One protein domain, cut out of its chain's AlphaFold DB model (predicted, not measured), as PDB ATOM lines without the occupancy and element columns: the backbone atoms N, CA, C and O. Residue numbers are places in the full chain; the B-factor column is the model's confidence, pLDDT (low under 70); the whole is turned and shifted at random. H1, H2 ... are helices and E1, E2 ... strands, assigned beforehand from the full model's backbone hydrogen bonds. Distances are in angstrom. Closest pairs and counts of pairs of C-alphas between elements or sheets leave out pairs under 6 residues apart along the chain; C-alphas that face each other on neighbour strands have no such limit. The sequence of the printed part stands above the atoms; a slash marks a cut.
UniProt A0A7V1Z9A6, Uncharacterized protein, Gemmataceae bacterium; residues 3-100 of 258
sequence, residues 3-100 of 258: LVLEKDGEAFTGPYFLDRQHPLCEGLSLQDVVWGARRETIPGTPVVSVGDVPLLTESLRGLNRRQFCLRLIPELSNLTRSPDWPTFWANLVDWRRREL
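AT A GLANCE: This is residues 3 to 100 of the 258 residues of an uncharacterized protein of Gemmataceae bacterium (UniProt A0A7V1Z9A6). A strongly twisted sheet of five strands and a small sheet of two, E2 and E4, form a lopsided sandwich with crossed strands, and one long helix, H1, runs past the large sheet as a separate rod. The hairpin of E6 and E7 reaches far out, to Leu 63 at its turn. The printed part has 98 residues, in the order E1 E2 E3 E4 E5 E6 E7 H1; the large sheet is mixed, in the order E1 E7 E6 E5 E3, and the small one is antiparallel. The class is mixed, helices and strands. The whole is compact, with a radius of gyration of the C-alphas of 13.0 A and spans of 35 by 26 by 21 A.

HOW THE PARTS SIT: Begin with E1, residues 3 to 5, an edge strand; its neighbour E7, residues 65 to 72, is parallel to it at 24 degrees, with N 4 and O 70 2.8 A apart. Next look at E2, residues 10 to 13, antiparallel to E4, residues 34 to 37, at 147 degrees, with N 12 and O 35 2.9 A apart. E2 runs on into E3, residues 16 to 18, across a break of 2 residues at 75 degrees. E3 is the other edge strand, antiparallel to E5, residues 45 to 50, with N 17 and O 49 2.8 A apart. E5, E6, residues 53 to 61, and E7 form a meander, each strand the antiparallel neighbour of the one before. In the hairpin E5 and E6, N 55 and O 48 are 2.8 A apart; in the hairpin E6 and E7, N 59 and O 67 are 2.8 A apart. E6 bends by 65 degrees at residue 56. The two sheets form a sandwich, two sheets face to face: the parts of them that face each other are 9.2 A centre to centre, and the strands of the one stand at 79 degrees to those of the other; the closest C-alphas of E4 and E7 are those of Ala 37 and Leu 72, 5.3 A apart. H1, residues 84 to 99, is only just not on the large sheet, with 4 pairs of C-alphas within 10 A. Every O i to N i+4 pair in H1 is within hydrogen-bond range.

IN THESE COORDINATES: Find C-alpha 3 at (103.065, 132.838, 124.681), where E1 begins. E5 measures 13.7 A, E6 22.1 A and E7 22.7 A; E7 ends at C-alpha 72, (108.850, 135.776, 121.111). H1, 22.4 A long, ends at C-alpha 99, (83.506, 136.164, 122.675).

THE WHOLE: The C-alphas farthest apart, those of Asp 32 and Leu 63, are 37.9 A apart. The printed part has no cut. The links E3 to E4 and E7 to H1 are long. The mean pLDDT of the printed part is 91.4; look for values under 70 at residues 62 to 64.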
ATOM      1  N   LEU A   3     101.836 132.088 124.903       92.44
ATOM      2  CA  LEU A   3     103.065 132.838 124.681       92.44
ATOM      3  C   LEU A   3     104.224 131.841 124.699       92.44
ATOM      4  O   LEU A   3     104.483 131.221 125.729       92.44
ATOM      5  N   VAL A   4     104.873 131.651 123.555       92.94
ATOM      6  CA  VAL A   4     106.028 130.763 123.409       92.94
ATOM      7  C   VAL A   4     107.281 131.618 123.527       92.94
ATOM      8  O   VAL A   4     107.631 132.343 122.597       92.94
ATOM      9  N   LEU A   5     107.907 131.563 124.704       92.56
ATOM     10  CA  LEU A   5     109.173 132.236 124.977       92.56
ATOM     11  C   LEU A   5     110.326 131.317 124.589       92.56
ATOM     12  O   LEU A   5     110.476 130.226 125.145       92.56
ATOM     13  N   GLU A   6     111.123 131.759 123.629       90.31
ATOM     14  CA  GLU A   6     112.216 130.985 123.049       90.31
ATOM     15  C   GLU A   6     113.563 131.602 123.428       90.31
ATOM     16  O   GLU A   6     113.641 132.795 123.703       90.31
ATOM     17  N   LYS A   7     114.623 130.784 123.460       88.88
ATOM     18  CA  LYS A   7     115.975 131.231 123.842       88.88
ATOM     19  C   LYS A   7     116.889 131.537 122.655       88.88
ATOM     20  O   LYS A   7     117.755 132.392 122.766       88.88
ATOM     21  N   ASP A   8     116.676 130.853 121.533       90.88
ATOM     22  CA  ASP A   8     117.499 130.978 120.325       90.88
ATOM     23  C   ASP A   8     116.602 131.189 119.114       90.88
ATOM     24  O   ASP A   8     115.497 130.646 119.077       90.88
ATOM     25  N   GLY A   9     117.105 131.911 118.115       92.69
ATOM     26  CA  GLY A   9     116.432 132.200 116.853       92.69
ATOM     27  C   GLY A   9     117.084 133.395 116.170       92.69
ATOM     28  O   GLY A   9     118.280 133.625 116.337       92.69
ATOM     29  N   GLU A  10     116.301 134.160 115.418       94.44
ATOM     30  CA  GLU A  10     116.786 135.323 114.681       94.44
ATOM     31  C   GLU A  10     115.930 136.564 114.951       94.44
ATOM     32  O   GLU A  10     114.767 136.473 115.348       94.44
ATOM     33  N   ALA A  11     116.542 137.735 114.782       95.69
ATOM     34  CA  ALA A  11     115.876 139.021 114.907       95.69
ATOM     35  C   ALA A  11     115.334 139.443 113.539       95.69
ATOM     36  O   ALA A  11     116.097 139.661 112.599       95.69
ATOM     37  N   PHE A  12     114.018 139.583 113.433       95.31
ATOM     38  CA  PHE A  12     113.366 140.049 112.223       95.31
ATOM     39  C   PHE A  12     113.133 141.547 112.304       95.31
ATOM     40  O   PHE A  12     112.480 142.022 113.232       95.31
ATOM     41  N   THR A  13     113.606 142.271 111.299       90.56
ATOM     42  CA  THR A  13     113.193 143.641 110.990       90.56
ATOM     43  C   THR A  13     112.291 143.542 109.765       90.56
ATOM     44  O   THR A  13     112.665 142.832 108.835       90.56
ATOM     45  N   GLY A  14     111.106 144.155 109.781       85.69
ATOM     46  CA  GLY A  14     110.055 143.978 108.767       85.69
ATOM     47  C   GLY A  14     110.472 144.132 107.282       85.69
ATOM     48  O   GLY A  14     111.626 144.388 106.950       85.69
ATOM     49  N   PRO A  15     109.522 144.011 106.342       91.25
ATOM     50  CA  PRO A  15     108.104 144.299 106.526       91.25
ATOM     51  C   PRO A  15     107.339 143.163 107.211       91.25
ATOM     52  O   PRO A  15     107.482 141.993 106.861       91.25
ATOM     53  N   TYR A  16     106.497 143.535 108.176       95.00
ATOM     54  CA  TYR A  16     105.532 142.626 108.784       95.00
ATOM     55  C   TYR A  16     104.233 142.632 107.982       95.00
ATOM     56  O   TYR A  16     103.719 143.690 107.614       95.00
ATOM     57  N   PHE A  17     103.677 141.450 107.753       95.06
ATOM     58  CA  PHE A  17     102.364 141.267 107.158       95.06
ATOM     59  C   PHE A  17     101.362 141.003 108.275       95.06
ATOM     60  O   PHE A  17     101.505 140.049 109.036       95.06
ATOM     61  N   LEU A  18     100.362 141.876 108.386       95.75
ATOM     62  CA  LEU A  18      99.283 141.756 109.358       95.75
ATOM     63  C   LEU A  18      97.987 141.441 108.619       95.75
ATOM     64  O   LEU A  18      97.644 142.134 107.657       95.75
ATOM     65  N   ASP A  19      97.226 140.477 109.124       94.81
ATOM     66  CA  ASP A  19      95.824 140.345 108.750       94.81
ATOM     67  C   ASP A  19      95.044 141.534 109.329       94.81
ATOM     68  O   ASP A  19      94.689 141.568 110.507       94.81
ATOM     69  N   ARG A  20      94.797 142.544 108.487       91.56
ATOM     70  CA  ARG A  20      94.081 143.773 108.861       91.56
ATOM     71  C   ARG A  20      92.599 143.542 109.157       91.56
ATOM     72  O   ARG A  20      91.974 144.427 109.732       91.56
ATOM     73  N   GLN A  21      92.034 142.399 108.768       91.81
ATOM     74  CA  GLN A  21      90.659 142.039 109.115       91.81
ATOM     75  C   GLN A  21      90.576 141.434 110.521       91.81
ATOM     76  O   GLN A  21      89.498 141.411 111.121       91.81
ATOM     77  N   HIS A  22      91.703 140.978 111.075       92.44
ATOM     78  CA  HIS A  22      91.740 140.363 112.389       92.44
ATOM     79  C   HIS A  22      91.679 141.420 113.513       92.44
ATOM     80  O   HIS A  22      92.526 142.316 113.551       92.44
ATOM     81  N   PRO A  23      90.765 141.302 114.503       92.06
ATOM     82  CA  PRO A  23      90.621 142.285 115.587       92.06
ATOM     83  C   PRO A  23      91.895 142.521 116.410       92.06
ATOM     84  O   PRO A  23      92.099 143.607 116.937       92.06
ATOM     85  N   LEU A  24      92.776 141.519 116.511       94.50
ATOM     86  CA  LEU A  24      94.064 141.676 117.208       94.50
ATOM     87  C   LEU A  24      95.015 142.665 116.525       94.50
ATOM     88  O   LEU A  24      95.880 143.212 117.203       94.50
ATOM     89  N   CYS A  25      94.846 142.907 115.225       95.62
ATOM     90  CA  CYS A  25      95.697 143.789 114.429       95.62
ATOM     91  C   CYS A  25      95.198 145.241 114.387       95.62
ATOM     92  O   CYS A  25      95.806 146.078 113.714       95.62
ATOM     93  N   GLU A  26      94.099 145.558 115.078       93.31
ATOM     94  CA  GLU A  26      93.539 146.907 115.117       93.31
ATOM     95  C   GLU A  26      94.551 147.891 115.728       93.31
ATOM     96  O   GLU A  26      95.068 147.682 116.823       93.31
ATOM     97  N   GLY A  27      94.888 148.954 114.995       91.19
ATOM     98  CA  GLY A  27      95.836 149.969 115.463       91.19
ATOM     99  C   GLY A  27      97.303 149.526 115.551       91.19
ATOM    100  O   GLY A  27      98.134 150.354 115.913       91.19
ATOM    101  N   LEU A  28      97.646 148.282 115.189       93.69
ATOM    102  CA  LEU A  28      99.041 147.839 115.151       93.69
ATOM    103  C   LEU A  28      99.766 148.415 113.928       93.69
ATOM    104  O   LEU A  28      99.275 148.345 112.789       93.69
ATOM    105  N   SER A  29     100.953 148.964 114.176       91.38
ATOM    106  CA  SER A  29     101.853 149.486 113.143       91.38
ATOM    107  C   SER A  29     103.042 148.559 112.889       91.38
ATOM    108  O   SER A  29     103.398 148.331 111.735       91.38
ATOM    109  N   LEU A  30     103.616 148.004 113.962       91.62
ATOM    110  CA  LEU A  30     104.894 147.290 113.986       91.62
ATOM    111  C   LEU A  30     106.042 148.093 113.352       91.62
ATOM    112  O   LEU A  30     106.987 147.525 112.801       91.62
ATOM    113  N   GLN A  31     105.958 149.425 113.423       87.94
ATOM    114  CA  GLN A  31     106.995 150.320 112.927       87.94
ATOM    115  C   GLN A  31     108.190 150.327 113.885       87.94
ATOM    116  O   GLN A  31     108.016 150.383 115.100       87.94
ATOM    117  N   ASP A  32     109.403 150.244 113.329       89.69
ATOM    118  CA  ASP A  32     110.667 150.165 114.080       89.69
ATOM    119  C   ASP A  32     110.718 149.007 115.096       89.69
ATOM    120  O   ASP A  32     111.554 148.972 116.008       89.69
ATOM    121  N   VAL A  33     109.831 148.021 114.921       94.81
ATOM    122  CA  VAL A  33     109.824 146.799 115.708       94.81
ATOM    123  C   VAL A  33     110.877 145.843 115.159       94.81
ATOM    124  O   VAL A  33     110.987 145.608 113.956       94.81
ATOM    125  N   VAL A  34     111.647 145.293 116.087       96.19
ATOM    126  CA  VAL A  34     112.471 144.106 115.943       96.19
ATOM    127  C   VAL A  34     111.763 142.996 116.702       96.19
ATOM    128  O   VAL A  34     111.495 143.111 117.905       96.19
ATOM    129  N   TRP A  35     111.461 141.918 115.994       96.75
ATOM    130  CA  TRP A  35     110.756 140.767 116.536       96.75
ATOM    131  C   TRP A  35     111.681 139.562 116.470       96.75
ATOM    132  O   TRP A  35     111.995 139.073 115.394       96.75
ATOM    133  N   GLY A  36     112.137 139.092 117.623       96.19
ATOM    134  CA  GLY A  36     112.916 137.871 117.749       96.19
ATOM    135  C   GLY A  36     112.006 136.646 117.743       96.19
ATOM    136  O   GLY A  36     111.096 136.560 118.568       96.19
ATOM    137  N   ALA A  37     112.243 135.704 116.837       94.94
ATOM    138  CA  ALA A  37     111.557 134.412 116.802       94.94
ATOM    139  C   ALA A  37     112.406 133.368 116.063       94.94
ATOM    140  O   ALA A  37     113.363 133.698 115.362       94.94
ATOM    141  N   ARG A  38     112.060 132.087 116.189       93.94
ATOM    142  CA  ARG A  38     112.618 131.048 115.312       93.94
ATOM    143  C   ARG A  38     111.924 131.030 113.951       93.94
ATOM    144  O   ARG A  38     110.701 131.149 113.870       93.94
ATOM    145  N   ARG A  39     112.699 130.781 112.892       91.69
ATOM    146  CA  ARG A  39     112.204 130.500 111.533       91.69
ATOM    147  C   ARG A  39     111.630 129.087 111.447       91.69
ATOM    148  O   ARG A  39     112.208 128.179 110.863       91.69
ATOM    149  N   GLU A  40     110.485 128.896 112.074       88.81
ATOM    150  CA  GLU A  40     109.781 127.622 112.117       88.81
ATOM    151  C   GLU A  40     108.280 127.879 111.966       88.81
ATOM    152  O   GLU A  40     107.738 128.855 112.490       88.81
ATOM    153  N   THR A  41     107.586 126.974 111.280       85.12
ATOM    154  CA  THR A  41     106.132 127.081 111.127       85.12
ATOM    155  C   THR A  41     105.436 126.755 112.449       85.12
ATOM    156  O   THR A  41     105.780 125.785 113.123       85.12
ATOM    157  N   ILE A  42     104.427 127.548 112.804       89.06
ATOM    158  CA  ILE A  42     103.534 127.292 113.936       89.06
ATOM    159  C   ILE A  42     102.190 126.810 113.380       89.06
ATOM    160  O   ILE A  42     101.734 127.362 112.378       89.06
ATOM    161  N   PRO A  43     101.512 125.840 114.016       88.56
ATOM    162  CA  PRO A  43     100.147 125.487 113.648       88.56
ATOM    163  C   PRO A  43      99.191 126.689 113.693       88.56
ATOM    164  O   PRO A  43      99.244 127.506 114.618       88.56
ATOM    165  N   GLY A  44      98.267 126.740 112.734       91.38
ATOM    166  CA  GLY A  44      97.208 127.746 112.653       91.38
ATOM    167  C   GLY A  44      97.339 128.696 111.463       91.38
ATOM    168  O   GLY A  44      98.298 128.647 110.698       91.38
ATOM    169  N   THR A  45      96.342 129.560 111.314       94.50
ATOM    170  CA  THR A  45      96.296 130.623 110.309       94.50
ATOM    171  C   THR A  45      97.177 131.788 110.767       94.50
ATOM    172  O   THR A  45      97.017 132.235 111.908       94.50
ATOM    173  N   PRO A  46      98.107 132.295 109.942       95.62
ATOM    174  CA  PRO A  46      98.940 133.434 110.314       95.62
ATOM    175  C   PRO A  46      98.107 134.716 110.442       95.62
ATOM    176  O   PRO A  46      97.404 135.102 109.515       95.62
ATOM    177  N   VAL A  47      98.227 135.378 111.592       96.69
ATOM    178  CA  VAL A  47      97.655 136.705 111.881       96.69
ATOM    179  C   VAL A  47      98.724 137.791 111.721       96.69
ATOM    180  O   VAL A  47      98.433 138.879 111.227       96.69
ATOM    181  N   VAL A  48      99.966 137.488 112.118       96.81
ATOM    182  CA  VAL A  48     101.150 138.325 111.868       96.81
ATOM    183  C   VAL A  48     102.281 137.437 111.363       96.81
ATOM    184  O   VAL A  48     102.574 136.404 111.974       96.81
ATOM    185  N   SER A  49     102.941 137.842 110.280       96.25
ATOM    186  CA  SER A  49     104.122 137.169 109.736       96.25
ATOM    187  C   SER A  49     105.194 138.154 109.271       96.25
ATOM    188  O   SER A  49     104.942 139.344 109.090       96.25
ATOM    189  N   VAL A  50     106.407 137.649 109.067       94.94
ATOM    190  CA  VAL A  50     107.491 138.335 108.356       94.94
ATOM    191  C   VAL A  50     107.968 137.420 107.237       94.94
ATOM    192  O   VAL A  50     108.479 136.330 107.485       94.94
ATOM    193  N   GLY A  51     107.716 137.822 105.991       91.25
ATOM    194  CA  GLY A  51     107.845 136.912 104.851       91.25
ATOM    195  C   GLY A  51     107.005 135.644 105.050       91.25
ATOM    196  O   GLY A  51     105.790 135.717 105.237       91.25
ATOM    197  N   ASP A  52     107.671 134.493 105.034       90.75
ATOM    198  CA  ASP A  52     107.108 133.154 105.225       90.75
ATOM    199  C   ASP A  52     107.079 132.685 106.692       90.75
ATOM    200  O   ASP A  52     106.610 131.585 106.979       90.75
ATOM    201  N   VAL A  53     107.549 133.508 107.636       94.25
ATOM    202  CA  VAL A  53     107.657 133.141 109.053       94.25
ATOM    203  C   VAL A  53     106.434 133.630 109.834       94.25
ATOM    204  O   VAL A  53     106.285 134.841 110.027       94.25
ATOM    205  N   PRO A  54     105.548 132.736 110.316       95.50
ATOM    206  CA  PRO A  54     104.423 133.133 111.156       95.50
ATOM    207  C   PRO A  54     104.902 133.484 112.573       95.50
ATOM    208  O   PRO A  54     105.525 132.670 113.251       95.50
ATOM    209  N   LEU A  55     104.574 134.690 113.037       95.75
ATOM    210  CA  LEU A  55     104.940 135.205 114.366       95.75
ATOM    211  C   LEU A  55     103.771 135.113 115.359       95.75
ATOM    212  O   LEU A  55     103.968 134.849 116.548       95.75
ATOM    213  N   LEU A  56     102.548 135.291 114.852       96.50
ATOM    214  CA  LEU A  56     101.292 135.095 115.571       96.50
ATOM    215  C   LEU A  56     100.358 134.251 114.708       96.50
ATOM    216  O   LEU A  56     100.051 134.642 113.582       96.50
ATOM    217  N   THR A  57      99.866 133.137 115.244       96.38
ATOM    218  CA  THR A  57      98.856 132.304 114.578       96.38
ATOM    219  C   THR A  57      97.580 132.183 115.394       96.38
ATOM    220  O   THR A  57      97.588 132.250 116.626       96.38
ATOM    221  N   GLU A  58      96.471 131.978 114.692       94.81
ATOM    222  CA  GLU A  58      95.174 131.604 115.240       94.81
ATOM    223  C   GLU A  58      94.853 130.153 114.868       94.81
ATOM    224  O   GLU A  58      95.002 129.733 113.725       94.81
ATOM    225  N   SER A  59      94.374 129.366 115.825       91.88
ATOM    226  CA  SER A  59      93.899 128.001 115.586       91.88
ATOM    227  C   SER A  59      92.574 127.752 116.299       91.88
ATOM    228  O   SER A  59      92.301 128.325 117.356       91.88
ATOM    229  N   LEU A  60      91.741 126.878 115.737       85.12
ATOM    230  CA  LEU A  60      90.516 126.417 116.385       85.12
ATOM    231  C   LEU A  60      90.816 125.158 117.207       85.12
ATOM    232  O   LEU A  60      91.317 124.162 116.691       85.12
ATOM    233  N   ARG A  61      90.477 125.184 118.496       74.38
ATOM    234  CA  ARG A  61      90.395 124.007 119.368       74.38
ATOM    235  C   ARG A  61      88.926 123.658 119.611       74.38
ATOM    236  O   ARG A  61      88.265 124.248 120.463       74.38
ATOM    237  N   GLY A  62      88.414 122.657 118.903       67.81
ATOM    238  CA  GLY A  62      87.011 122.240 119.025       67.81
ATOM    239  C   GLY A  62      86.025 123.263 118.445       67.81
ATOM    240  O   GLY A  62      86.408 124.119 117.657       67.81
ATOM    241  N   LEU A  63      84.747 123.164 118.831       62.22
ATOM    242  CA  LEU A  63      83.638 123.856 118.149       62.22
ATOM    243  C   LEU A  63      83.631 125.389 118.289       62.22
ATOM    244  O   LEU A  63      83.041 126.044 117.440       62.22
ATOM    245  N   ASN A  64      84.253 125.972 119.324       64.88
ATOM    246  CA  ASN A  64      84.259 127.436 119.482       64.88
ATOM    247  C   ASN A  64      85.388 128.002 120.367       64.88
ATOM    248  O   ASN A  64      85.262 129.084 120.935       64.88
ATOM    249  N   ARG A  65      86.497 127.275 120.559       76.19
ATOM    250  CA  ARG A  65      87.637 127.822 121.315       76.19
ATOM    251  C   ARG A  65      88.722 128.209 120.340       76.19
ATOM    252  O   ARG A  65      89.257 127.351 119.651       76.19
ATOM    253  N   ARG A  66      89.083 129.486 120.313       86.94
ATOM    254  CA  ARG A  66      90.235 129.938 119.534       86.94
ATOM    255  C   ARG A  66      91.476 129.975 120.409       86.94
ATOM    256  O   ARG A  66      91.439 130.444 121.552       86.94
ATOM    257  N   GLN A  67      92.571 129.456 119.882       90.56
ATOM    258  CA  GLN A  67      93.879 129.495 120.499       90.56
ATOM    259  C   GLN A  67      94.806 130.334 119.629       90.56
ATOM    260  O   GLN A  67      95.102 129.976 118.493       90.56
ATOM    261  N   PHE A  68      95.305 131.411 120.220       93.94
ATOM    262  CA  PHE A  68      96.386 132.206 119.660       93.94
ATOM    263  C   PHE A  68      97.731 131.694 120.153       93.94
ATOM    264  O   PHE A  68      97.853 131.401 121.349       93.94
ATOM    265  N   CYS A  69      98.709 131.613 119.258       95.31
ATOM    266  CA  CYS A  69     100.095 131.289 119.567       95.31
ATOM    267  C   CYS A  69     100.991 132.446 119.117       95.31
ATOM    268  O   CYS A  69     101.019 132.753 117.929       95.31
ATOM    269  N   LEU A  70     101.694 133.085 120.054       95.50
ATOM    270  CA  LEU A  70     102.669 134.142 119.770       95.50
ATOM    271  C   LEU A  70     104.060 133.660 120.141       95.50
ATOM    272  O   LEU A  70     104.284 133.262 121.288       95.50
ATOM    273  N   ARG A  71     104.982 133.726 119.184       94.50
ATOM    274  CA  ARG A  71     106.403 133.465 119.425       94.50
ATOM    275  C   ARG A  71     107.130 134.743 119.746       94.50
ATOM    276  O   ARG A  71     106.895 135.774 119.118       94.50
ATOM    277  N   LEU A  72     108.025 134.656 120.716       95.25
ATOM    278  CA  LEU A  72     108.850 135.776 121.111       95.25
ATOM    279  C   LEU A  72     110.161 135.276 121.715       95.25
ATOM    280  O   LEU A  72     110.153 134.436 122.612       95.25
ATOM    281  N   ILE A  73     111.268 135.856 121.271       96.44
ATOM    282  CA  ILE A  73     112.569 135.803 121.938       96.44
ATOM    283  C   ILE A  73     112.784 137.182 122.562       96.44
ATOM    284  O   ILE A  73     113.148 138.114 121.833       96.44
ATOM    285  N   PRO A  74     112.501 137.376 123.862       93.94
ATOM    286  CA  PRO A  74     112.577 138.687 124.504       93.94
ATOM    287  C   PRO A  74     113.935 139.373 124.339       93.94
ATOM    288  O   PRO A  74     113.987 140.582 124.145       93.94
ATOM    289  N   GLU A  75     115.021 138.603 124.359       94.62
ATOM    290  CA  GLU A  75     116.402 139.085 124.280       94.62
ATOM    291  C   GLU A  75     116.755 139.655 122.898       94.62
ATOM    292  O   GLU A  75     117.610 140.532 122.792       94.62
ATOM    293  N   LEU A  76     116.079 139.183 121.846       95.44
ATOM    294  CA  LEU A  76     116.263 139.630 120.460       95.44
ATOM    295  C   LEU A  76     115.141 140.566 119.985       95.44
ATOM    296  O   LEU A  76     115.136 140.977 118.826       95.44
ATOM    297  N   SER A  77     114.181 140.891 120.854       96.31
ATOM    298  CA  SER A  77     112.995 141.674 120.503       96.31
ATOM    299  C   SER A  77     112.987 143.033 121.184       96.31
ATOM    300  O   SER A  77     113.276 143.153 122.372       96.31
ATOM    301  N   ASN A  78     112.519 144.055 120.471       95.56
ATOM    302  CA  ASN A  78     112.068 145.298 121.098       95.56
ATOM    303  C   ASN A  78     110.531 145.398 121.163       95.56
ATOM    304  O   ASN A  78     110.032 146.353 121.756       95.56
ATOM    305  N   LEU A  79     109.783 144.419 120.617       94.81
ATOM    306  CA  LEU A  79     108.312 144.411 120.598       94.81
ATOM    307  C   LEU A  79     107.720 144.733 121.974       94.81
ATOM    308  O   LEU A  79     106.877 145.613 122.072       94.81
ATOM    309  N   THR A  80     108.200 144.098 123.046       93.25
ATOM    310  CA  THR A  80     107.707 144.301 124.427       93.25
ATOM    311  C   THR A  80     107.927 145.711 124.971       93.25
ATOM    312  O   THR A  80     107.280 146.106 125.939       93.25
ATOM    313  N   ARG A  81     108.841 146.469 124.359       93.12
ATOM    314  CA  ARG A  81     109.157 147.866 124.676       93.12
ATOM    315  C   ARG A  81     108.507 148.847 123.694       93.12
ATOM    316  O   ARG A  81     108.622 150.054 123.892       93.12
ATOM    317  N   SER A  82     107.858 148.342 122.648       93.69
ATOM    318  CA  SER A  82     107.177 149.137 121.627       93.69
ATOM    319  C   SER A  82     105.765 149.546 122.082       93.69
ATOM    320  O   SER A  82     105.160 148.858 122.912       93.69
ATOM    321  N   PRO A  83     105.194 150.626 121.518       93.31
ATOM    322  CA  PRO A  83     103.801 151.004 121.771       93.31
ATOM    323  C   PRO A  83     102.782 149.987 121.223       93.31
ATOM    324  O   PRO A  83     101.635 149.978 121.667       93.31
ATOM    325  N   ASP A  84     103.177 149.101 120.305       94.38
ATOM    326  CA  ASP A  84     102.298 148.059 119.761       94.38
ATOM    327  C   ASP A  84     102.012 146.939 120.779       94.38
ATOM    328  O   ASP A  84     100.972 146.285 120.704       94.38
ATOM    329  N   TRP A  85     102.880 146.733 121.777       95.62
ATOM    330  CA  TRP A  85     102.688 145.705 122.807       95.62
ATOM    331  C   TRP A  85     101.449 145.920 123.684       95.62
ATOM    332  O   TRP A  85     100.611 145.014 123.750       95.62
ATOM    333  N   PRO A  86     101.261 147.078 124.350       96.25
ATOM    334  CA  PRO A  86     100.030 147.324 125.099       96.25
ATOM    335  C   PRO A  86      98.788 147.312 124.196       96.25
ATOM    336  O   PRO A  86      97.753 146.797 124.618       96.25
ATOM    337  N   THR A  87      98.892 147.798 122.954       95.25
ATOM    338  CA  THR A  87      97.797 147.760 121.967       95.25
ATOM    339  C   THR A  87      97.381 146.322 121.653       95.25
ATOM    340  O   THR A  87      96.199 145.994 121.725       95.25
ATOM    341  N   PHE A  88      98.342 145.425 121.413       95.50
ATOM    342  CA  PHE A  88      98.078 144.005 121.185       95.50
ATOM    343  C   PHE A  88      97.304 143.366 122.349       95.50
ATOM    344  O   PHE A  88      96.307 142.670 122.133       95.50
ATOM    345  N   TRP A  89      97.725 143.614 123.593       95.69
ATOM    346  CA  TRP A  89      97.041 143.058 124.763       95.69
ATOM    347  C   TRP A  89      95.652 143.652 124.976       95.69
ATOM    348  O   TRP A  89      94.735 142.908 125.328       95.69
ATOM    349  N   ALA A  90      95.476 144.952 124.734       93.94
ATOM    350  CA  ALA A  90      94.165 145.589 124.774       93.94
ATOM    351  C   ALA A  90      93.214 144.937 123.759       93.94
ATOM    352  O   ALA A  90      92.139 144.472 124.141       93.94
ATOM    353  N   ASN A  91      93.663 144.770 122.512       95.31
ATOM    354  CA  ASN A  91      92.886 144.107 121.468       95.31
ATOM    355  C   ASN A  91      92.546 142.659 121.839       95.31
ATOM    356  O   ASN A  91      91.428 142.206 121.598       95.31
ATOM    357  N   LEU A  92      93.479 141.918 122.451       94.06
ATOM    358  CA  LEU A  92      93.229 140.547 122.899       94.06
ATOM    359  C   LEU A  92      92.175 140.484 123.999       94.06
ATOM    360  O   LEU A  92      91.295 139.625 123.947       94.06
ATOM    361  N   VAL A  93      92.255 141.366 124.992       91.62
ATOM    362  CA  VAL A  93      91.264 141.434 126.071       91.62
ATOM    363  C   VAL A  93      89.895 141.808 125.510       91.62
ATOM    364  O   VAL A  93      88.911 141.145 125.840       91.62
ATOM    365  N   ASP A  94      89.826 142.802 124.630       88.50
ATOM    366  CA  ASP A  94      88.575 143.225 124.001       88.50
ATOM    367  C   ASP A  94      87.992 142.134 123.102       88.50
ATOM    368  O   ASP A  94      86.792 141.859 123.161       88.50
ATOM    369  N   TRP A  95      88.834 141.433 122.344       88.62
ATOM    370  CA  TRP A  95      88.427 140.257 121.583       88.62
ATOM    371  C   TRP A  95      87.858 139.169 122.503       88.62
ATOM    372  O   TRP A  95      86.740 138.703 122.280       88.62
ATOM    373  N   ARG A  96      88.562 138.803 123.589       86.38
ATOM    374  CA  ARG A  96      88.060 137.804 124.554       86.38
ATOM    375  C   ARG A  96      86.730 138.228 125.158       86.38
ATOM    376  O   ARG A  96      85.843 137.391 125.264       86.38
ATOM    377  N   ARG A  97      86.575 139.500 125.530       82.31
ATOM    378  CA  ARG A  97      85.324 140.030 126.089       82.31
ATOM    379  C   ARG A  97      84.153 139.893 125.117       82.31
ATOM    380  O   ARG A  97      83.078 139.510 125.552       82.31
ATOM    381  N   ARG A  98      84.356 140.141 123.817       79.88
ATOM    382  CA  ARG A  98      83.306 140.005 122.779       79.88
ATOM    383  C   ARG A  98      82.865 138.554 122.535       79.88
ATOM    384  O   ARG A  98      81.744 138.318 122.066       79.88
ATOM    385  N   GLU A  99      83.749 137.603 122.823       79.94
ATOM    386  CA  GLU A  99      83.506 136.164 122.675       79.94
ATOM    387  C   GLU A  99      82.908 135.517 123.933       79.94
ATOM    388  O   GLU A  99      82.274 134.470 123.823       79.94
ATOM    389  N   LEU A 100      83.074 136.120 125.116       82.44
ATOM    390  CA  LEU A 100      82.480 135.597 126.348       82.44
ATOM    391  C   LEU A 100      80.943 135.705 126.324       82.44
ATOM    392  O   LEU A 100      80.398 136.663 125.767       82.44
TER     393      LEU A 100